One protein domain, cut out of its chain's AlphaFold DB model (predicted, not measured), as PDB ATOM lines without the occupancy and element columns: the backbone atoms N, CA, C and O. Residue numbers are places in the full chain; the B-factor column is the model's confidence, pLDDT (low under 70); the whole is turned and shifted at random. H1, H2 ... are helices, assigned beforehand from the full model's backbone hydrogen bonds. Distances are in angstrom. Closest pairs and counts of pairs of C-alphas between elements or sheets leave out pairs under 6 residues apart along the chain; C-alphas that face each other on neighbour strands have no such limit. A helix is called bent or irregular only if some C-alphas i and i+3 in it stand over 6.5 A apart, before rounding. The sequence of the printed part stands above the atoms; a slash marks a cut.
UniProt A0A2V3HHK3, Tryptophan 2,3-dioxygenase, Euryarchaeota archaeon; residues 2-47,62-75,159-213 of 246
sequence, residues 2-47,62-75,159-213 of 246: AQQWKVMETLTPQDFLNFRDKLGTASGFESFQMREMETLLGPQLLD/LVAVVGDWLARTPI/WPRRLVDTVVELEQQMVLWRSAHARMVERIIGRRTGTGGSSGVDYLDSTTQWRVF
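This is residues 2 to 47, 62 to 75 and 159 to 213 of the 246 residues of the protein "Tryptophan 2,3-dioxygenase" of Euryarchaeota archaeon (UniProt A0A2V3HHK3). A loose rod is built along one long helix, H6, with H1 and H7 packed on opposite sides of its later part, H7 folding back along it as a helical hairpin, and the short H2 at its last residues. H4 and H5, set nearly end to end, make a second row running along H6, in which H4 keeps clear of the long helix and H5 comes near it. The printed part has 115 residues with seven named helices, H1 to H7 in order along the chain, and no named strand; the class is all helix, meaning that the residues in named elements are in helices. The whole is loose, with a radius of gyration of the C-alphas of 17.6 A, and spans 61 by 24 by 24 A.

Begin at H1, residues 2 to 8, and look across to H6, residues 159 to 189, the hub that touches three helices. H1 touches residues 173 to 184 of H6 alone, closest at the C-alphas of Ala 2 and Trp 177, 4.4 A apart, at a shallow tilt of 24 degrees, the same way. Next is H2, residues 13 to 17, which touches residues 187 to 189 of H6 alone; the closest C-alphas, of Pro 13 and Ile 188, are 4.7 A apart. H3, residues 20 to 23, touches no helix and meets H2 only through their link. H4, residues 32 to 41, and H5, residues 62 to 71, only just touch, with 3 pairs of C-alphas within 8 A, the closest being Leu 41 and Leu 62 at 4.8 A; they run the same way at a shallow tilt of 13 degrees. H4 and H6 are apart, while H5 and H6 are near each other, with 8 pairs of C-alphas within 10 A. H7, residues 201 to 206, forms a hairpin with H6: it touches residues 178 to 186 of H6 alone, opposite ways at a shallow tilt of 22 degrees, with the C-alphas of Ala 182 and Leu 204 closest at 5.4 A. In the backbones of H2, H4, H5, H6 and H7 every O i to N i+4 pair is within hydrogen-bond range; in H1 0 of 3 are, but 4 of 4 O i to N i+3 pairs are, and H3 is too short for an O i to N i+4 pair.

Find C-alpha 2 at (22.487, -7.379, 41.368), where H1 begins; it is neither bent nor irregular, but only just, with C-alphas 2 and 5 at 6.1 A. H4 runs 14.3 A and H5 14.1 A from first to last C-alpha. Find C-alpha 159 at (37.133, -29.347, 46.333); from there H6 runs 44.7 A to C-alpha 189 at (15.809, 6.765, 30.810). H7 ends at C-alpha 206, (25.562, -6.504, 24.148).

The C-alphas of Asn 18 and Ile 75, the two farthest apart, are 61.4 A from each other. Residues 48 to 61 are not printed, with 20.0 A between C-alphas 47 and 62, nor are residues 76 to 158, with 15.4 A between C-alphas 75 and 159. The link from H6 to H7, 11 residues, is long. Residues 31 to 37, of which 32 to 37 belong to H4, stand free. The mean pLDDT of the printed part is 91.5, and no printed residue is under 70.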
ATOM      1  N   ALA A   2      23.651  -7.621  42.243       78.62
ATOM      2  CA  ALA A   2      22.487  -7.379  41.368       78.62
ATOM      3  C   ALA A   2      21.212  -6.892  42.098       78.62
ATOM      4  O   ALA A   2      20.459  -6.084  41.569       78.62
ATOM      5  N   GLN A   3      20.993  -7.322  43.345       84.06
ATOM      6  CA  GLN A   3      19.845  -6.883  44.147       84.06
ATOM      7  C   GLN A   3      19.902  -5.402  44.566       84.06
ATOM      8  O   GLN A   3      18.856  -4.838  44.877       84.06
ATOM      9  N   GLN A   4      21.077  -4.759  44.558       86.25
ATOM     10  CA  GLN A   4      21.220  -3.345  44.935       86.25
ATOM     11  C   GLN A   4      20.497  -2.414  43.954       86.25
ATOM     12  O   GLN A   4      20.039  -1.346  44.356       86.25
ATOM     13  N   TRP A   5      20.296  -2.842  42.700       88.25
ATOM     14  CA  TRP A   5      19.538  -2.073  41.713       88.25
ATOM     15  C   TRP A   5      18.090  -1.811  42.135       88.25
ATOM     16  O   TRP A   5      17.556  -0.752  41.815       88.25
ATOM     17  N   LYS A   6      17.498  -2.681  42.966       88.25
ATOM     18  CA  LYS A   6      16.151  -2.480  43.523       88.25
ATOM     19  C   LYS A   6      16.020  -1.190  44.336       88.25
ATOM     20  O   LYS A   6      14.938  -0.621  44.392       88.25
ATOM     21  N   VAL A   7      17.105  -0.723  44.962       89.69
ATOM     22  CA  VAL A   7      17.109   0.554  45.694       89.69
ATOM     23  C   VAL A   7      17.040   1.719  44.709       89.69
ATOM     24  O   VAL A   7      16.217   2.613  44.879       89.69
ATOM     25  N   MET A   8      17.838   1.680  43.641       86.69
ATOM     26  CA  MET A   8      17.828   2.711  42.593       86.69
ATOM     27  C   MET A   8      16.495   2.762  41.841       86.69
ATOM     28  O   MET A   8      16.032   3.834  41.473       86.69
ATOM     29  N   GLU A   9      15.832   1.620  41.683       87.88
ATOM     30  CA  GLU A   9      14.503   1.501  41.076       87.88
ATOM     31  C   GLU A   9      13.367   2.172  41.870       87.88
ATOM     32  O   GLU A   9      12.241   2.257  41.369       87.88
ATOM     33  N   THR A  10      13.633   2.641  43.095       91.31
ATOM     34  CA  THR A  10      12.683   3.470  43.857       91.31
ATOM     35  C   THR A  10      12.637   4.918  43.363       91.31
ATOM     36  O   THR A  10      11.652   5.611  43.611       91.31
ATOM     37  N   LEU A  11      13.661   5.364  42.625       92.38
ATOM     38  CA  LEU A  11      13.691   6.673  41.984       92.38
ATOM     39  C   LEU A  11      12.760   6.681  40.765       92.38
ATOM     40  O   LEU A  11      12.848   5.808  39.896       92.38
ATOM     41  N   THR A  12      11.877   7.678  40.666       93.75
ATOM     42  CA  THR A  12      11.014   7.800  39.487       93.75
ATOM     43  C   THR A  12      11.795   8.362  38.290       93.75
ATOM     44  O   THR A  12      12.728   9.150  38.473       93.75
ATOM     45  N   PRO A  13      11.408   8.030  37.044       93.44
ATOM     46  CA  PRO A  13      12.040   8.610  35.857       93.44
ATOM     47  C   PRO A  13      12.007  10.147  35.832       93.44
ATOM     48  O   PRO A  13      12.966  10.774  35.393       93.44
ATOM     49  N   GLN A  14      10.925  10.766  36.326       92.94
ATOM     50  CA  GLN A  14      10.801  12.229  36.400       92.94
ATOM     51  C   GLN A  14      11.773  12.830  37.421       92.94
ATOM     52  O   GLN A  14      12.459  13.800  37.107       92.94
ATOM     53  N   ASP A  15      11.902  12.219  38.601       94.31
ATOM     54  CA  ASP A  15      12.843  12.692  39.621       94.31
ATOM     55  C   ASP A  15      14.292  12.592  39.142       94.31
ATOM     56  O   ASP A  15      15.079  13.505  39.384       94.31
ATOM     57  N   PHE A  16      14.636  11.534  38.400       91.81
ATOM     58  CA  PHE A  16      15.956  11.406  37.784       91.81
ATOM     59  C   PHE A  16      16.246  12.533  36.781       91.81
ATOM     60  O   PHE A  16      17.351  13.076  36.748       91.81
ATOM     61  N   LEU A  17      15.257  12.931  35.973       89.88
ATOM     62  CA  LEU A  17      15.430  14.005  34.990       89.88
ATOM     63  C   LEU A  17      15.704  15.372  35.633       89.88
ATOM     64  O   LEU A  17      16.387  16.177  35.005       89.88
ATOM     65  N   ASN A  18      15.260  15.609  36.871       94.12
ATOM     66  CA  ASN A  18      15.486  16.873  37.588       94.12
ATOM     67  C   ASN A  18      16.959  17.139  37.948       94.12
ATOM     68  O   ASN A  18      17.297  18.253  38.354       94.12
ATOM     69  N   PHE A  19      17.833  16.131  37.866       92.44
ATOM     70  CA  PHE A  19      19.260  16.295  38.157       92.44
ATOM     71  C   PHE A  19      20.197  15.585  37.173       92.44
ATOM     72  O   PHE A  19      21.414  15.645  37.349       92.44
ATOM     73  N   ARG A  20      19.667  14.913  36.142       89.44
ATOM     74  CA  ARG A  20      20.464  14.184  35.142       89.44
ATOM     75  C   ARG A  20      21.504  15.076  34.459       89.44
ATOM     76  O   ARG A  20      22.609  14.624  34.188       89.44
ATOM     77  N   ASP A  21      21.146  16.319  34.170       88.38
ATOM     78  CA  ASP A  21      22.007  17.332  33.553       88.38
ATOM     79  C   ASP A  21      23.252  17.648  34.397       88.38
ATOM     80  O   ASP A  21      24.333  17.869  33.852       88.38
ATOM     81  N   LYS A  22      23.135  17.565  35.727       91.38
ATOM     82  CA  LYS A  22      24.250  17.778  36.661       91.38
ATOM     83  C   LYS A  22      25.307  16.674  36.608       91.38
ATOM     84  O   LYS A  22      26.409  16.884  37.106       91.38
ATOM     85  N   LEU A  23      24.993  15.516  36.018       85.31
ATOM     86  CA  LEU A  23      25.951  14.422  35.820       85.31
ATOM     87  C   LEU A  23      26.917  14.695  34.652       85.31
ATOM     88  O   LEU A  23      27.932  14.012  34.537       85.31
ATOM     89  N   GLY A  24      26.636  15.685  33.796       84.44
ATOM     90  CA  GLY A  24      27.499  16.035  32.667       84.44
ATOM     91  C   GLY A  24      27.768  14.841  31.744       84.44
ATOM     92  O   GLY A  24      26.839  14.161  31.308       84.44
ATOM     93  N   THR A  25      29.047  14.587  31.457       80.06
ATOM     94  CA  THR A  25      29.517  13.448  30.647       80.06
ATOM     95  C   THR A  25      29.840  12.206  31.475       80.06
ATOM     96  O   THR A  25      30.219  11.187  30.898       80.06
ATOM     97  N   ALA A  26      29.695  12.270  32.805       78.56
ATOM     98  CA  ALA A  26      30.095  11.187  33.689       78.56
ATOM     99  C   ALA A  26      29.337   9.901  33.353       78.56
ATOM    100  O   ALA A  26      28.121   9.910  33.096       78.56
ATOM    101  N   SER A  27      30.057   8.783  33.349       81.62
ATOM    102  CA  SER A  27      29.483   7.504  32.951       81.62
ATOM    103  C   SER A  27      30.116   6.305  33.644       81.62
ATOM    104  O   SER A  27      31.277   6.320  34.032       81.62
ATOM    105  N   GLY A  28      29.365   5.202  33.721       77.06
ATOM    106  CA  GLY A  28      29.872   3.923  34.224       77.06
ATOM    107  C   GLY A  28      31.048   3.355  33.415       77.06
ATOM    108  O   GLY A  28      31.762   2.494  33.922       77.06
ATOM    109  N   PHE A  29      31.286   3.859  32.197       75.44
ATOM    110  CA  PHE A  29      32.499   3.579  31.418       75.44
ATOM    111  C   PHE A  29      33.783   4.003  32.140       75.44
ATOM    112  O   PHE A  29      34.810   3.354  31.984       75.44
ATOM    113  N   GLU A  30      33.710   5.036  32.976       79.19
ATOM    114  CA  GLU A  30      34.847   5.593  33.714       79.19
ATOM    115  C   GLU A  30      35.089   4.857  35.046       79.19
ATOM    116  O   GLU A  30      35.942   5.248  35.842       79.19
ATOM    117  N   SER A  31      34.339   3.783  35.324       88.25
ATOM    118  CA  SER A  31      34.501   3.005  36.551       88.25
ATOM    119  C   SER A  31      35.810   2.212  36.532       88.25
ATOM    120  O   SER A  31      35.874   1.100  36.004       88.25
ATOM    121  N   PHE A  32      36.841   2.776  37.168       88.44
ATOM    122  CA  PHE A  32      38.166   2.167  37.291       88.44
ATOM    123  C   PHE A  32      38.108   0.746  37.870       88.44
ATOM    124  O   PHE A  32      38.618  -0.180  37.253       88.44
ATOM    125  N   GLN A  33      37.408   0.547  38.994       91.12
ATOM    126  CA  GLN A  33      37.322  -0.770  39.641       91.12
ATOM    127  C   GLN A  33      36.628  -1.824  38.768       91.12
ATOM    128  O   GLN A  33      36.988  -2.996  38.817       91.12
ATOM    129  N   MET A  34      35.645  -1.431  37.947       90.38
ATOM    130  CA  MET A  34      35.017  -2.368  37.011       90.38
ATOM    131  C   MET A  34      35.965  -2.742  35.869       90.38
ATOM    132  O   MET A  34      35.959  -3.895  35.445       90.38
ATOM    133  N   ARG A  35      36.776  -1.796  35.371       89.75
ATOM    134  CA  ARG A  35      37.811  -2.089  34.365       89.75
ATOM    135  C   ARG A  35      38.893  -2.998  34.949       89.75
ATOM    136  O   ARG A  35      39.202  -4.015  34.348       89.75
ATOM    137  N   GLU A  36      39.383  -2.686  36.147       91.81
ATOM    138  CA  GLU A  36      40.370  -3.493  36.873       91.81
ATOM    139  C   GLU A  36      39.874  -4.929  37.094       91.81
ATOM    140  O   GLU A  36      40.589  -5.879  36.794       91.81
ATOM    141  N   MET A  37      38.619  -5.106  37.526       92.62
ATOM    142  CA  MET A  37      38.018  -6.433  37.676       92.62
ATOM    143  C   MET A  37      37.961  -7.196  36.346       92.62
ATOM    144  O   MET A  37      38.316  -8.369  36.307       92.62
ATOM    145  N   GLU A  38      37.527  -6.556  35.256       92.88
ATOM    146  CA  GLU A  38      37.503  -7.192  33.931       92.88
ATOM    147  C   GLU A  38      38.914  -7.596  33.467       92.88
ATOM    148  O   GLU A  38      39.090  -8.711  32.977       92.88
ATOM    149  N   THR A  39      39.921  -6.749  33.696       93.31
ATOM    150  CA  THR A  39      41.327  -7.039  33.381       93.31
ATOM    151  C   THR A  39      41.874  -8.213  34.196       93.31
ATOM    152  O   THR A  39      42.498  -9.103  33.622       93.31
ATOM    153  N   LEU A  40      41.595  -8.269  35.505       95.69
ATOM    154  CA  LEU A  40      42.032  -9.363  36.384       95.69
ATOM    155  C   LEU A  40      41.376 -10.705  36.038       95.69
ATOM    156  O   LEU A  40      41.992 -11.757  36.210       95.69
ATOM    157  N   LEU A  41      40.126 -10.695  35.568       96.06
ATOM    158  CA  LEU A  41      39.431 -11.916  35.156       96.06
ATOM    159  C   LEU A  41      40.019 -12.489  33.866       96.06
ATOM    160  O   LEU A  41      40.256 -13.697  33.788       96.06
ATOM    161  N   GLY A  42      40.297 -11.621  32.893       95.62
ATOM    162  CA  GLY A  42      40.948 -11.973  31.637       95.62
ATOM    163  C   GLY A  42      40.155 -11.583  30.391       95.62
ATOM    164  O   GLY A  42      39.146 -10.876  30.476       95.62
ATOM    165  N   PRO A  43      40.619 -12.019  29.206       94.19
ATOM    166  CA  PRO A  43      39.965 -11.700  27.947       94.19
ATOM    167  C   PRO A  43      38.519 -12.197  27.929       94.19
ATOM    168  O   PRO A  43      38.210 -13.330  28.284       94.19
ATOM    169  N   GLN A  44      37.633 -11.316  27.481       93.94
ATOM    170  CA  GLN A  44      36.225 -11.599  27.251       93.94
ATOM    171  C   GLN A  44      36.041 -12.022  25.792       93.94
ATOM    172  O   GLN A  44      36.428 -11.279  24.898       93.94
ATOM    173  N   LEU A  45      35.437 -13.177  25.545       94.50
ATOM    174  CA  LEU A  45      35.202 -13.731  24.218       94.50
ATOM    175  C   LEU A  45      33.713 -13.698  23.854       94.50
ATOM    176  O   LEU A  45      32.841 -13.860  24.713       94.50
ATOM    177  N   LEU A  46      33.441 -13.509  22.566       93.50
ATOM    178  CA  LEU A  46      32.148 -13.736  21.926       93.50
ATOM    179  C   LEU A  46      32.413 -14.483  20.619       93.50
ATOM    180  O   LEU A  46      33.160 -13.988  19.777       93.50
ATOM    181  N   ASP A  47      31.856 -15.684  20.473       87.62
ATOM    182  CA  ASP A  47      32.080 -16.556  19.308       87.62
ATOM    183  C   ASP A  47      33.577 -16.741  18.981       87.62
ATOM    184  O   ASP A  47      34.018 -16.604  17.839       87.62
ATOM    185  N   LEU A  62      42.814 -14.461  35.849       97.88
ATOM    186  CA  LEU A  62      42.172 -15.571  36.553       97.88
ATOM    187  C   LEU A  62      41.833 -16.736  35.613       97.88
ATOM    188  O   LEU A  62      42.039 -17.885  35.991       97.88
ATOM    189  N   VAL A  63      41.376 -16.461  34.385       97.62
ATOM    190  CA  VAL A  63      41.102 -17.507  33.381       97.62
ATOM    191  C   VAL A  63      42.331 -18.355  33.047       97.62
ATOM    192  O   VAL A  63      42.220 -19.576  32.987       97.62
ATOM    193  N   ALA A  64      43.512 -17.742  32.925       97.31
ATOM    194  CA  ALA A  64      44.752 -18.467  32.654       97.31
ATOM    195  C   ALA A  64      45.186 -19.288  33.874       97.31
ATOM    196  O   ALA A  64      45.537 -20.453  33.743       97.31
ATOM    197  N   VAL A  65      45.089 -18.718  35.080       98.06
ATOM    198  CA  VAL A  65      45.430 -19.431  36.324       98.06
ATOM    199  C   VAL A  65      44.508 -20.631  36.560       98.06
ATOM    200  O   VAL A  65      44.969 -21.683  37.008       98.06
ATOM    201  N   VAL A  66      43.215 -20.492  36.250       98.31
ATOM    202  CA  VAL A  66      42.246 -21.596  36.307       98.31
ATOM    203  C   VAL A  66      42.571 -22.652  35.251       98.31
ATOM    204  O   VAL A  66      42.581 -23.831  35.592       98.31
ATOM    205  N   GLY A  67      42.900 -22.254  34.017       98.12
ATOM    206  CA  GLY A  67      43.352 -23.170  32.963       98.12
ATOM    207  C   GLY A  67      44.595 -23.969  33.366       98.12
ATOM    208  O   GLY A  67      44.573 -25.197  33.340       98.12
ATOM    209  N   ASP A  68      45.637 -23.288  33.859       97.88
ATOM    210  CA  ASP A  68      46.860 -23.918  34.370       97.88
ATOM    211  C   ASP A  68      46.547 -24.942  35.473       97.88
ATOM    212  O   ASP A  68      47.168 -26.001  35.559       97.88
ATOM    213  N   TRP A  69      45.628 -24.600  36.384       98.12
ATOM    214  CA  TRP A  69      45.212 -25.481  37.474       98.12
ATOM    215  C   TRP A  69      44.441 -26.703  36.972       98.12
ATOM    216  O   TRP A  69      44.764 -27.814  37.387       98.12
ATOM    217  N   LEU A  70      43.496 -26.516  36.049       98.56
ATOM    218  CA  LEU A  70      42.748 -27.606  35.423       98.56
ATOM    219  C   LEU A  70      43.673 -28.572  34.683       98.56
ATOM    220  O   LEU A  70      43.517 -29.784  34.828       98.56
ATOM    221  N   ALA A  71      44.686 -28.061  33.978       98.06
ATOM    222  CA  ALA A  71      45.683 -28.883  33.294       98.06
ATOM    223  C   ALA A  71      46.493 -29.769  34.257       98.06
ATOM    224  O   ALA A  71      47.050 -30.780  33.843       98.06
ATOM    225  N   ARG A  72      46.552 -29.436  35.553       97.62
ATOM    226  CA  ARG A  72      47.226 -30.264  36.566       97.62
ATOM    227  C   ARG A  72      46.341 -31.331  37.205       97.62
ATOM    228  O   ARG A  72      46.814 -32.045  38.085       97.62
ATOM    229  N   THR A  73      45.083 -31.441  36.790       97.88
ATOM    230  CA  THR A  73      44.166 -32.469  37.291       97.88
ATOM    231  C   THR A  73      44.733 -33.859  36.989       97.88
ATOM    232  O   THR A  73      45.057 -34.127  35.830       97.88
ATOM    233  N   PRO A  74      44.847 -34.752  37.989       97.38
ATOM    234  CA  PRO A  74      45.111 -36.158  37.730       97.38
ATOM    235  C   PRO A  74      43.898 -36.781  37.039       97.38
ATOM    236  O   PRO A  74      42.795 -36.765  37.596       97.38
ATOM    237  N   ILE A  75      44.092 -37.311  35.836       97.88
ATOM    238  CA  ILE A  75      43.039 -37.906  35.007       97.88
ATOM    239  C   ILE A  75      43.308 -39.403  34.955       97.88
ATOM    240  O   ILE A  75      44.409 -39.809  34.599       97.88
ATOM    241  N   TRP A 159      36.667 -30.739  46.350       95.69
ATOM    242  CA  TRP A 159      37.133 -29.347  46.333       95.69
ATOM    243  C   TRP A 159      37.315 -28.784  44.919       95.69
ATOM    244  O   TRP A 159      36.782 -27.698  44.675       95.69
ATOM    245  N   PRO A 160      37.977 -29.490  43.975       96.94
ATOM    246  CA  PRO A 160      38.019 -29.076  42.572       96.94
ATOM    247  C   PRO A 160      36.642 -28.739  42.000       96.94
ATOM    248  O   PRO A 160      36.440 -27.657  41.454       96.94
ATOM    249  N   ARG A 161      35.659 -29.613  42.222       95.25
ATOM    250  CA  ARG A 161      34.279 -29.405  41.785       95.25
ATOM    251  C   ARG A 161      33.658 -28.153  42.395       95.25
ATOM    252  O   ARG A 161      33.025 -27.369  41.693       95.25
ATOM    253  N   ARG A 162      33.842 -27.933  43.704       97.19
ATOM    254  CA  ARG A 162      33.320 -26.728  44.364       97.19
ATOM    255  C   ARG A 162      33.959 -25.460  43.803       97.19
ATOM    256  O   ARG A 162      33.258 -24.457  43.670       97.19
ATOM    257  N   LEU A 163      35.251 -25.496  43.477       97.62
ATOM    258  CA  LEU A 163      35.946 -24.370  42.858       97.62
ATOM    259  C   LEU A 163      35.369 -24.067  41.469       97.62
ATOM    260  O   LEU A 163      34.977 -22.927  41.232       97.62
ATOM    261  N   VAL A 164      35.232 -25.075  40.600       97.94
ATOM    262  CA  VAL A 164      34.629 -24.914  39.262       97.94
ATOM    263  C   VAL A 164      33.210 -24.342  39.360       97.94
ATOM    264  O   VAL A 164      32.912 -23.337  38.713       97.94
ATOM    265  N   ASP A 165      32.362 -24.904  40.231       97.75
ATOM    266  CA  ASP A 165      31.001 -24.401  40.466       97.75
ATOM    267  C   ASP A 165      31.016 -22.924  40.922       97.75
ATOM    268  O   ASP A 165      30.179 -22.130  40.495       97.75
ATOM    269  N   THR A 166      31.988 -22.529  41.754       98.31
ATOM    270  CA  THR A 166      32.110 -21.152  42.270       98.31
ATOM    271  C   THR A 166      32.534 -20.159  41.186       98.31
ATOM    272  O   THR A 166      32.032 -19.037  41.155       98.31
ATOM    273  N   VAL A 167      33.437 -20.543  40.281       97.94
ATOM    274  CA  VAL A 167      33.862 -19.673  39.167       97.94
ATOM    275  C   VAL A 167      32.724 -19.487  38.157       97.94
ATOM    276  O   VAL A 167      32.491 -18.380  37.671       97.94
ATOM    277  N   VAL A 168      31.957 -20.544  37.896       97.56
ATOM    278  CA  VAL A 168      30.758 -20.473  37.048       97.56
ATOM    279  C   VAL A 168      29.700 -19.571  37.684       97.56
ATOM    280  O   VAL A 168      29.113 -18.724  37.008       97.56
ATOM    281  N   GLU A 169      29.491 -19.698  38.995       97.44
ATOM    282  CA  GLU A 169      28.600 -18.822  39.755       97.44
ATOM    283  C   GLU A 169      29.060 -17.357  39.697       97.44
ATOM    284  O   GLU A 169      28.234 -16.474  39.470       97.44
ATOM    285  N   LEU A 170      30.363 -17.083  39.828       96.38
ATOM    286  CA  LEU A 170      30.921 -15.734  39.698       96.38
ATOM    287  C   LEU A 170      30.532 -15.096  38.357       96.38
ATOM    288  O   LEU A 170      29.967 -14.000  38.341       96.38
ATOM    289  N   GLU A 171      30.777 -15.785  37.241       95.94
ATOM    290  CA  GLU A 171      30.428 -15.263  35.918       95.94
ATOM    291  C   GLU A 171      28.911 -15.119  35.736       95.94
ATOM    292  O   GLU A 171      28.440 -14.102  35.217       95.94
ATOM    293  N   GLN A 172      28.121 -16.076  36.235       96.44
ATOM    294  CA  GLN A 172      26.663 -15.963  36.239       96.44
ATOM    295  C   GLN A 172      26.208 -14.690  36.967       96.44
ATOM    296  O   GLN A 172      25.370 -13.946  36.453       96.44
ATOM    297  N   GLN A 173      26.771 -14.402  38.144       96.12
ATOM    298  CA  GLN A 173      26.433 -13.204  38.911       96.12
ATOM    299  C   GLN A 173      26.842 -11.915  38.191       96.12
ATOM    300  O   GLN A 173      26.121 -10.918  38.287       96.12
ATOM    301  N   MET A 174      27.944 -11.921  37.436       94.19
ATOM    302  CA  MET A 174      28.331 -10.784  36.597       94.19
ATOM    303  C   MET A 174      27.320 -10.535  35.476       94.19
ATOM    304  O   MET A 174      26.890  -9.396  35.284       94.19
ATOM    305  N   VAL A 175      26.891 -11.587  34.773       94.44
ATOM    306  CA  VAL A 175      25.873 -11.484  33.715       94.44
ATOM    307  C   VAL A 175      24.553 -10.980  34.294       94.44
ATOM    308  O   VAL A 175      23.985 -10.023  33.775       94.44
ATOM    309  N   LEU A 176      24.097 -11.548  35.414       95.19
ATOM    310  CA  LEU A 176      22.879 -11.102  36.096       95.19
ATOM    311  C   LEU A 176      22.967  -9.637  36.536       95.19
ATOM    312  O   LEU A 176      21.990  -8.897  36.410       95.19
ATOM    313  N   TRP A 177      24.127  -9.194  37.024       94.81
ATOM    314  CA  TRP A 177      24.347  -7.795  37.377       94.81
ATOM    315  C   TRP A 177      24.279  -6.871  36.153       94.81
ATOM    316  O   TRP A 177      23.608  -5.840  36.238       94.81
ATOM    317  N   ARG A 178      24.904  -7.245  35.021       94.19
ATOM    318  CA  ARG A 178      24.864  -6.477  33.759       94.19
ATOM    319  C   ARG A 178      23.437  -6.390  33.211       94.19
ATOM    320  O   ARG A 178      22.980  -5.298  32.880       94.19
ATOM    321  N   SER A 179      22.704  -7.501  33.210       94.38
ATOM    322  CA  SER A 179      21.305  -7.547  32.769       94.38
ATOM    323  C   SER A 179      20.395  -6.692  33.652       94.38
ATOM    324  O   SER A 179      19.601  -5.899  33.146       94.38
ATOM    325  N   ALA A 180      20.527  -6.804  34.977       94.44
ATOM    326  CA  ALA A 180      19.746  -5.996  35.912       94.44
ATOM    327  C   ALA A 180      20.067  -4.497  35.771       94.44
ATOM    328  O   ALA A 180      19.155  -3.674  35.778       94.44
ATOM    329  N   HIS A 181      21.340  -4.147  35.560       93.31
ATOM    330  CA  HIS A 181      21.752  -2.778  35.264       93.31
ATOM    331  C   HIS A 181      21.094  -2.256  33.979       93.31
ATOM    332  O   HIS A 181      20.496  -1.182  34.002       93.31
ATOM    333  N   ALA A 182      21.128  -3.028  32.887       93.38
ATOM    334  CA  ALA A 182      20.504  -2.652  31.618       93.38
ATOM    335  C   ALA A 182      18.995  -2.397  31.767       93.38
ATOM    336  O   ALA A 182      18.491  -1.377  31.296       93.38
ATOM    337  N   ARG A 183      18.278  -3.284  32.474       94.50
ATOM    338  CA  ARG A 183      16.835  -3.121  32.728       94.50
ATOM    339  C   ARG A 183      16.523  -1.923  33.619       94.50
ATOM    340  O   ARG A 183      15.563  -1.202  33.351       94.50
ATOM    341  N   MET A 184      17.329  -1.682  34.652       94.06
ATOM    342  CA  MET A 184      17.176  -0.505  35.508       94.06
ATOM    343  C   MET A 184      17.382   0.786  34.701       94.06
ATOM    344  O   MET A 184      16.545   1.684  34.768       94.06
ATOM    345  N   VAL A 185      18.422   0.853  33.862       91.44
ATOM    346  CA  VAL A 185      18.668   1.999  32.970       91.44
ATOM    347  C   VAL A 185      17.501   2.205  32.002       91.44
ATOM    348  O   VAL A 185      17.005   3.326  31.888       91.44
ATOM    349  N   GLU A 186      17.005   1.139  31.367       93.31
ATOM    350  CA  GLU A 186      15.845   1.212  30.469       93.31
ATOM    351  C   GLU A 186      14.598   1.749  31.186       93.31
ATOM    352  O   GLU A 186      13.875   2.580  30.642       93.31
ATOM    353  N   ARG A 187      14.371   1.353  32.442       91.75
ATOM    354  CA  ARG A 187      13.257   1.863  33.248       91.75
ATOM    355  C   ARG A 187      13.390   3.355  33.577       91.75
ATOM    356  O   ARG A 187      12.373   4.043  33.628       91.75
ATOM    357  N   ILE A 188      14.607   3.854  33.810       90.62
ATOM    358  CA  ILE A 188      14.855   5.242  34.239       90.62
ATOM    359  C   ILE A 188      14.925   6.219  33.057       90.62
ATOM    360  O   ILE A 188      14.357   7.308  33.136       90.62
ATOM    361  N   ILE A 189      15.603   5.862  31.960       89.25
ATOM    362  CA  ILE A 189      15.809   6.765  30.810       89.25
ATOM    363  C   ILE A 189      15.228   6.255  29.488       89.25
ATOM    364  O   ILE A 189      15.361   6.938  28.467       89.25
ATOM    365  N   GLY A 190      14.581   5.088  29.467       90.06
ATOM    366  CA  GLY A 190      14.180   4.430  28.225       90.06
ATOM    367  C   GLY A 190      15.401   4.051  27.386       90.06
ATOM    368  O   GLY A 190      16.458   3.708  27.909       90.06
ATOM    369  N   ARG A 191      15.280   4.188  26.063       86.56
ATOM    370  CA  ARG A 191      16.378   3.960  25.105       86.56
ATOM    371  C   ARG A 191      17.099   5.251  24.700       86.56
ATOM    372  O   ARG A 191      17.618   5.362  23.595       86.56
ATOM    373  N   ARG A 192      17.081   6.273  25.565       84.44
ATOM    374  CA  ARG A 192      17.842   7.507  25.324       84.44
ATOM    375  C   ARG A 192      19.343   7.197  25.335       84.44
ATOM    376  O   ARG A 192      19.795   6.374  26.127       84.44
ATOM    377  N   THR A 193      20.108   7.925  24.524       84.06
ATOM    378  CA  THR A 193      21.578   7.914  24.558       84.06
ATOM    379  C   THR A 193      22.077   8.179  25.980       84.06
ATOM    380  O   THR A 193      21.547   9.049  26.688       84.06
ATOM    381  N   GLY A 194      23.084   7.409  26.400       78.00
ATOM    382  CA  GLY A 194      23.728   7.572  27.701       78.00
ATOM    383  C   GLY A 194      24.486   8.900  27.801       78.00
ATOM    384  O   GLY A 194      24.865   9.487  26.792       78.00
ATOM    385  N   THR A 195      24.739   9.375  29.023       77.81
ATOM    386  CA  THR A 195      25.554  10.587  29.267       77.81
ATOM    387  C   THR A 195      26.997  10.438  28.775       77.81
ATOM    388  O   THR A 195      27.602  11.422  28.369       77.81
ATOM    389  N   GLY A 196      27.509   9.204  28.723       75.00
ATOM    390  CA  GLY A 196      28.820   8.859  28.159       75.00
ATOM    391  C   GLY A 196      28.836   8.621  26.642       75.00
ATOM    392  O   GLY A 196      29.796   8.057  26.137       75.00
ATOM    393  N   GLY A 197      27.767   8.964  25.910       76.06
ATOM    394  CA  GLY A 197      27.735   8.889  24.439       76.06
ATOM    395  C   GLY A 197      27.458   7.510  23.824       76.06
ATOM    396  O   GLY A 197      27.364   7.406  22.603       76.06
ATOM    397  N   SER A 198      27.275   6.455  24.625       79.25
ATOM    398  CA  SER A 198      26.886   5.133  24.112       79.25
ATOM    399  C   SER A 198      25.429   5.090  23.633       79.25
ATOM    400  O   SER A 198      24.598   5.910  24.040       79.25
ATOM    401  N   SER A 199      25.080   4.053  22.862       80.94
ATOM    402  CA  SER A 199      23.693   3.734  22.469       80.94
ATOM    403  C   SER A 199      22.766   3.393  23.653       80.94
ATOM    404  O   SER A 199      21.608   3.034  23.456       80.94
ATOM    405  N   GLY A 200      23.239   3.530  24.898       85.38
ATOM    406  CA  GLY A 200      22.455   3.310  26.105       85.38
ATOM    407  C   GLY A 200      22.211   1.825  26.337       85.38
ATOM    408  O   GLY A 200      23.157   1.056  26.503       85.38
ATOM    409  N   VAL A 201      20.938   1.430  26.362       89.38
ATOM    410  CA  VAL A 201      20.503   0.061  26.682       89.38
ATOM    411  C   VAL A 201      21.039  -0.962  25.677       89.38
ATOM    412  O   VAL A 201      21.476  -2.022  26.105       89.38
ATOM    413  N   ASP A 202      21.097  -0.636  24.380       89.00
ATOM    414  CA  ASP A 202      21.586  -1.566  23.345       89.00
ATOM    415  C   ASP A 202      23.040  -1.987  23.593       89.00
ATOM    416  O   ASP A 202      23.393  -3.160  23.486       89.00
ATOM    417  N   TYR A 203      23.886  -1.023  23.969       89.62
ATOM    418  CA  TYR A 203      25.260  -1.310  24.367       89.62
ATOM    419  C   TYR A 203      25.298  -2.166  25.638       89.62
ATOM    420  O   TYR A 203      26.035  -3.143  25.695       89.62
ATOM    421  N   LEU A 204      24.504  -1.832  26.662       91.50
ATOM    422  CA  LEU A 204      24.487  -2.601  27.910       91.50
ATOM    423  C   LEU A 204      24.046  -4.052  27.681       91.50
ATOM    424  O   LEU A 204      24.645  -4.961  28.252       91.50
ATOM    425  N   ASP A 205      23.068  -4.279  26.809       92.94
ATOM    426  CA  ASP A 205      22.609  -5.618  26.446       92.94
ATOM    427  C   ASP A 205      23.700  -6.423  25.739       92.94
ATOM    428  O   ASP A 205      23.928  -7.579  26.101       92.94
ATOM    429  N   SER A 206      24.448  -5.813  24.813       92.12
ATOM    430  CA  SER A 206      25.562  -6.504  24.148       92.12
ATOM    431  C   SER A 206      26.658  -6.914  25.138       92.12
ATOM    432  O   SER A 206      27.270  -7.973  24.983       92.12
ATOM    433  N   THR A 207      26.859  -6.161  26.232       91.31
ATOM    434  CA  THR A 207      27.824  -6.554  27.274       91.31
ATOM    435  C   THR A 207      27.464  -7.867  27.983       91.31
ATOM    436  O   THR A 207      28.341  -8.492  28.579       91.31
ATOM    437  N   THR A 208      26.206  -8.320  27.924       93.69
ATOM    438  CA  THR A 208      25.762  -9.574  28.561       93.69
ATOM    439  C   THR A 208      26.164 -10.829  27.785       93.69
ATOM    440  O   THR A 208      26.067 -11.932  28.325       93.69
ATOM    441  N   GLN A 209      26.628 -10.680  26.540       93.88
ATOM    442  CA  GLN A 209      26.973 -11.798  25.656       93.88
ATOM    443  C   GLN A 209      28.413 -12.286  25.850       93.88
ATOM    444  O   GLN A 209      28.707 -13.452  25.616       93.88
ATOM    445  N   TRP A 210      29.298 -11.413  26.325       93.94
ATOM    446  CA  TRP A 210      30.713 -11.721  26.508       93.94
ATOM    447  C   TRP A 210      30.953 -12.677  27.682       93.94
ATOM    448  O   TRP A 210      30.297 -12.565  28.725       93.94
ATOM    449  N   ARG A 211      31.908 -13.597  27.522       94.81
ATOM    450  CA  ARG A 211      32.301 -14.589  28.536       94.81
ATOM    451  C   ARG A 211      33.813 -14.627  28.709       94.81
ATOM    452  O   ARG A 211      34.542 -14.574  27.731       94.81
ATOM    453  N   VAL A 212      34.276 -14.737  29.942       96.44
ATOM    454  CA  VAL A 212      35.666 -15.002  30.315       96.44
ATOM    455  C   VAL A 212      35.899 -16.509  30.419       96.44
ATOM    456  O   VAL A 212      36.844 -17.026  29.835       96.44
ATOM    457  N   PHE A 213      35.017 -17.240  31.109       97.12
ATOM    458  CA  PHE A 213      35.210 -18.666  31.403       97.12
ATOM    459  C   PHE A 213      34.420 -19.567  30.448       97.12
ATOM    460  O   PHE A 213      33.722 -20.485  30.883       97.12
TER     461      PHE A 213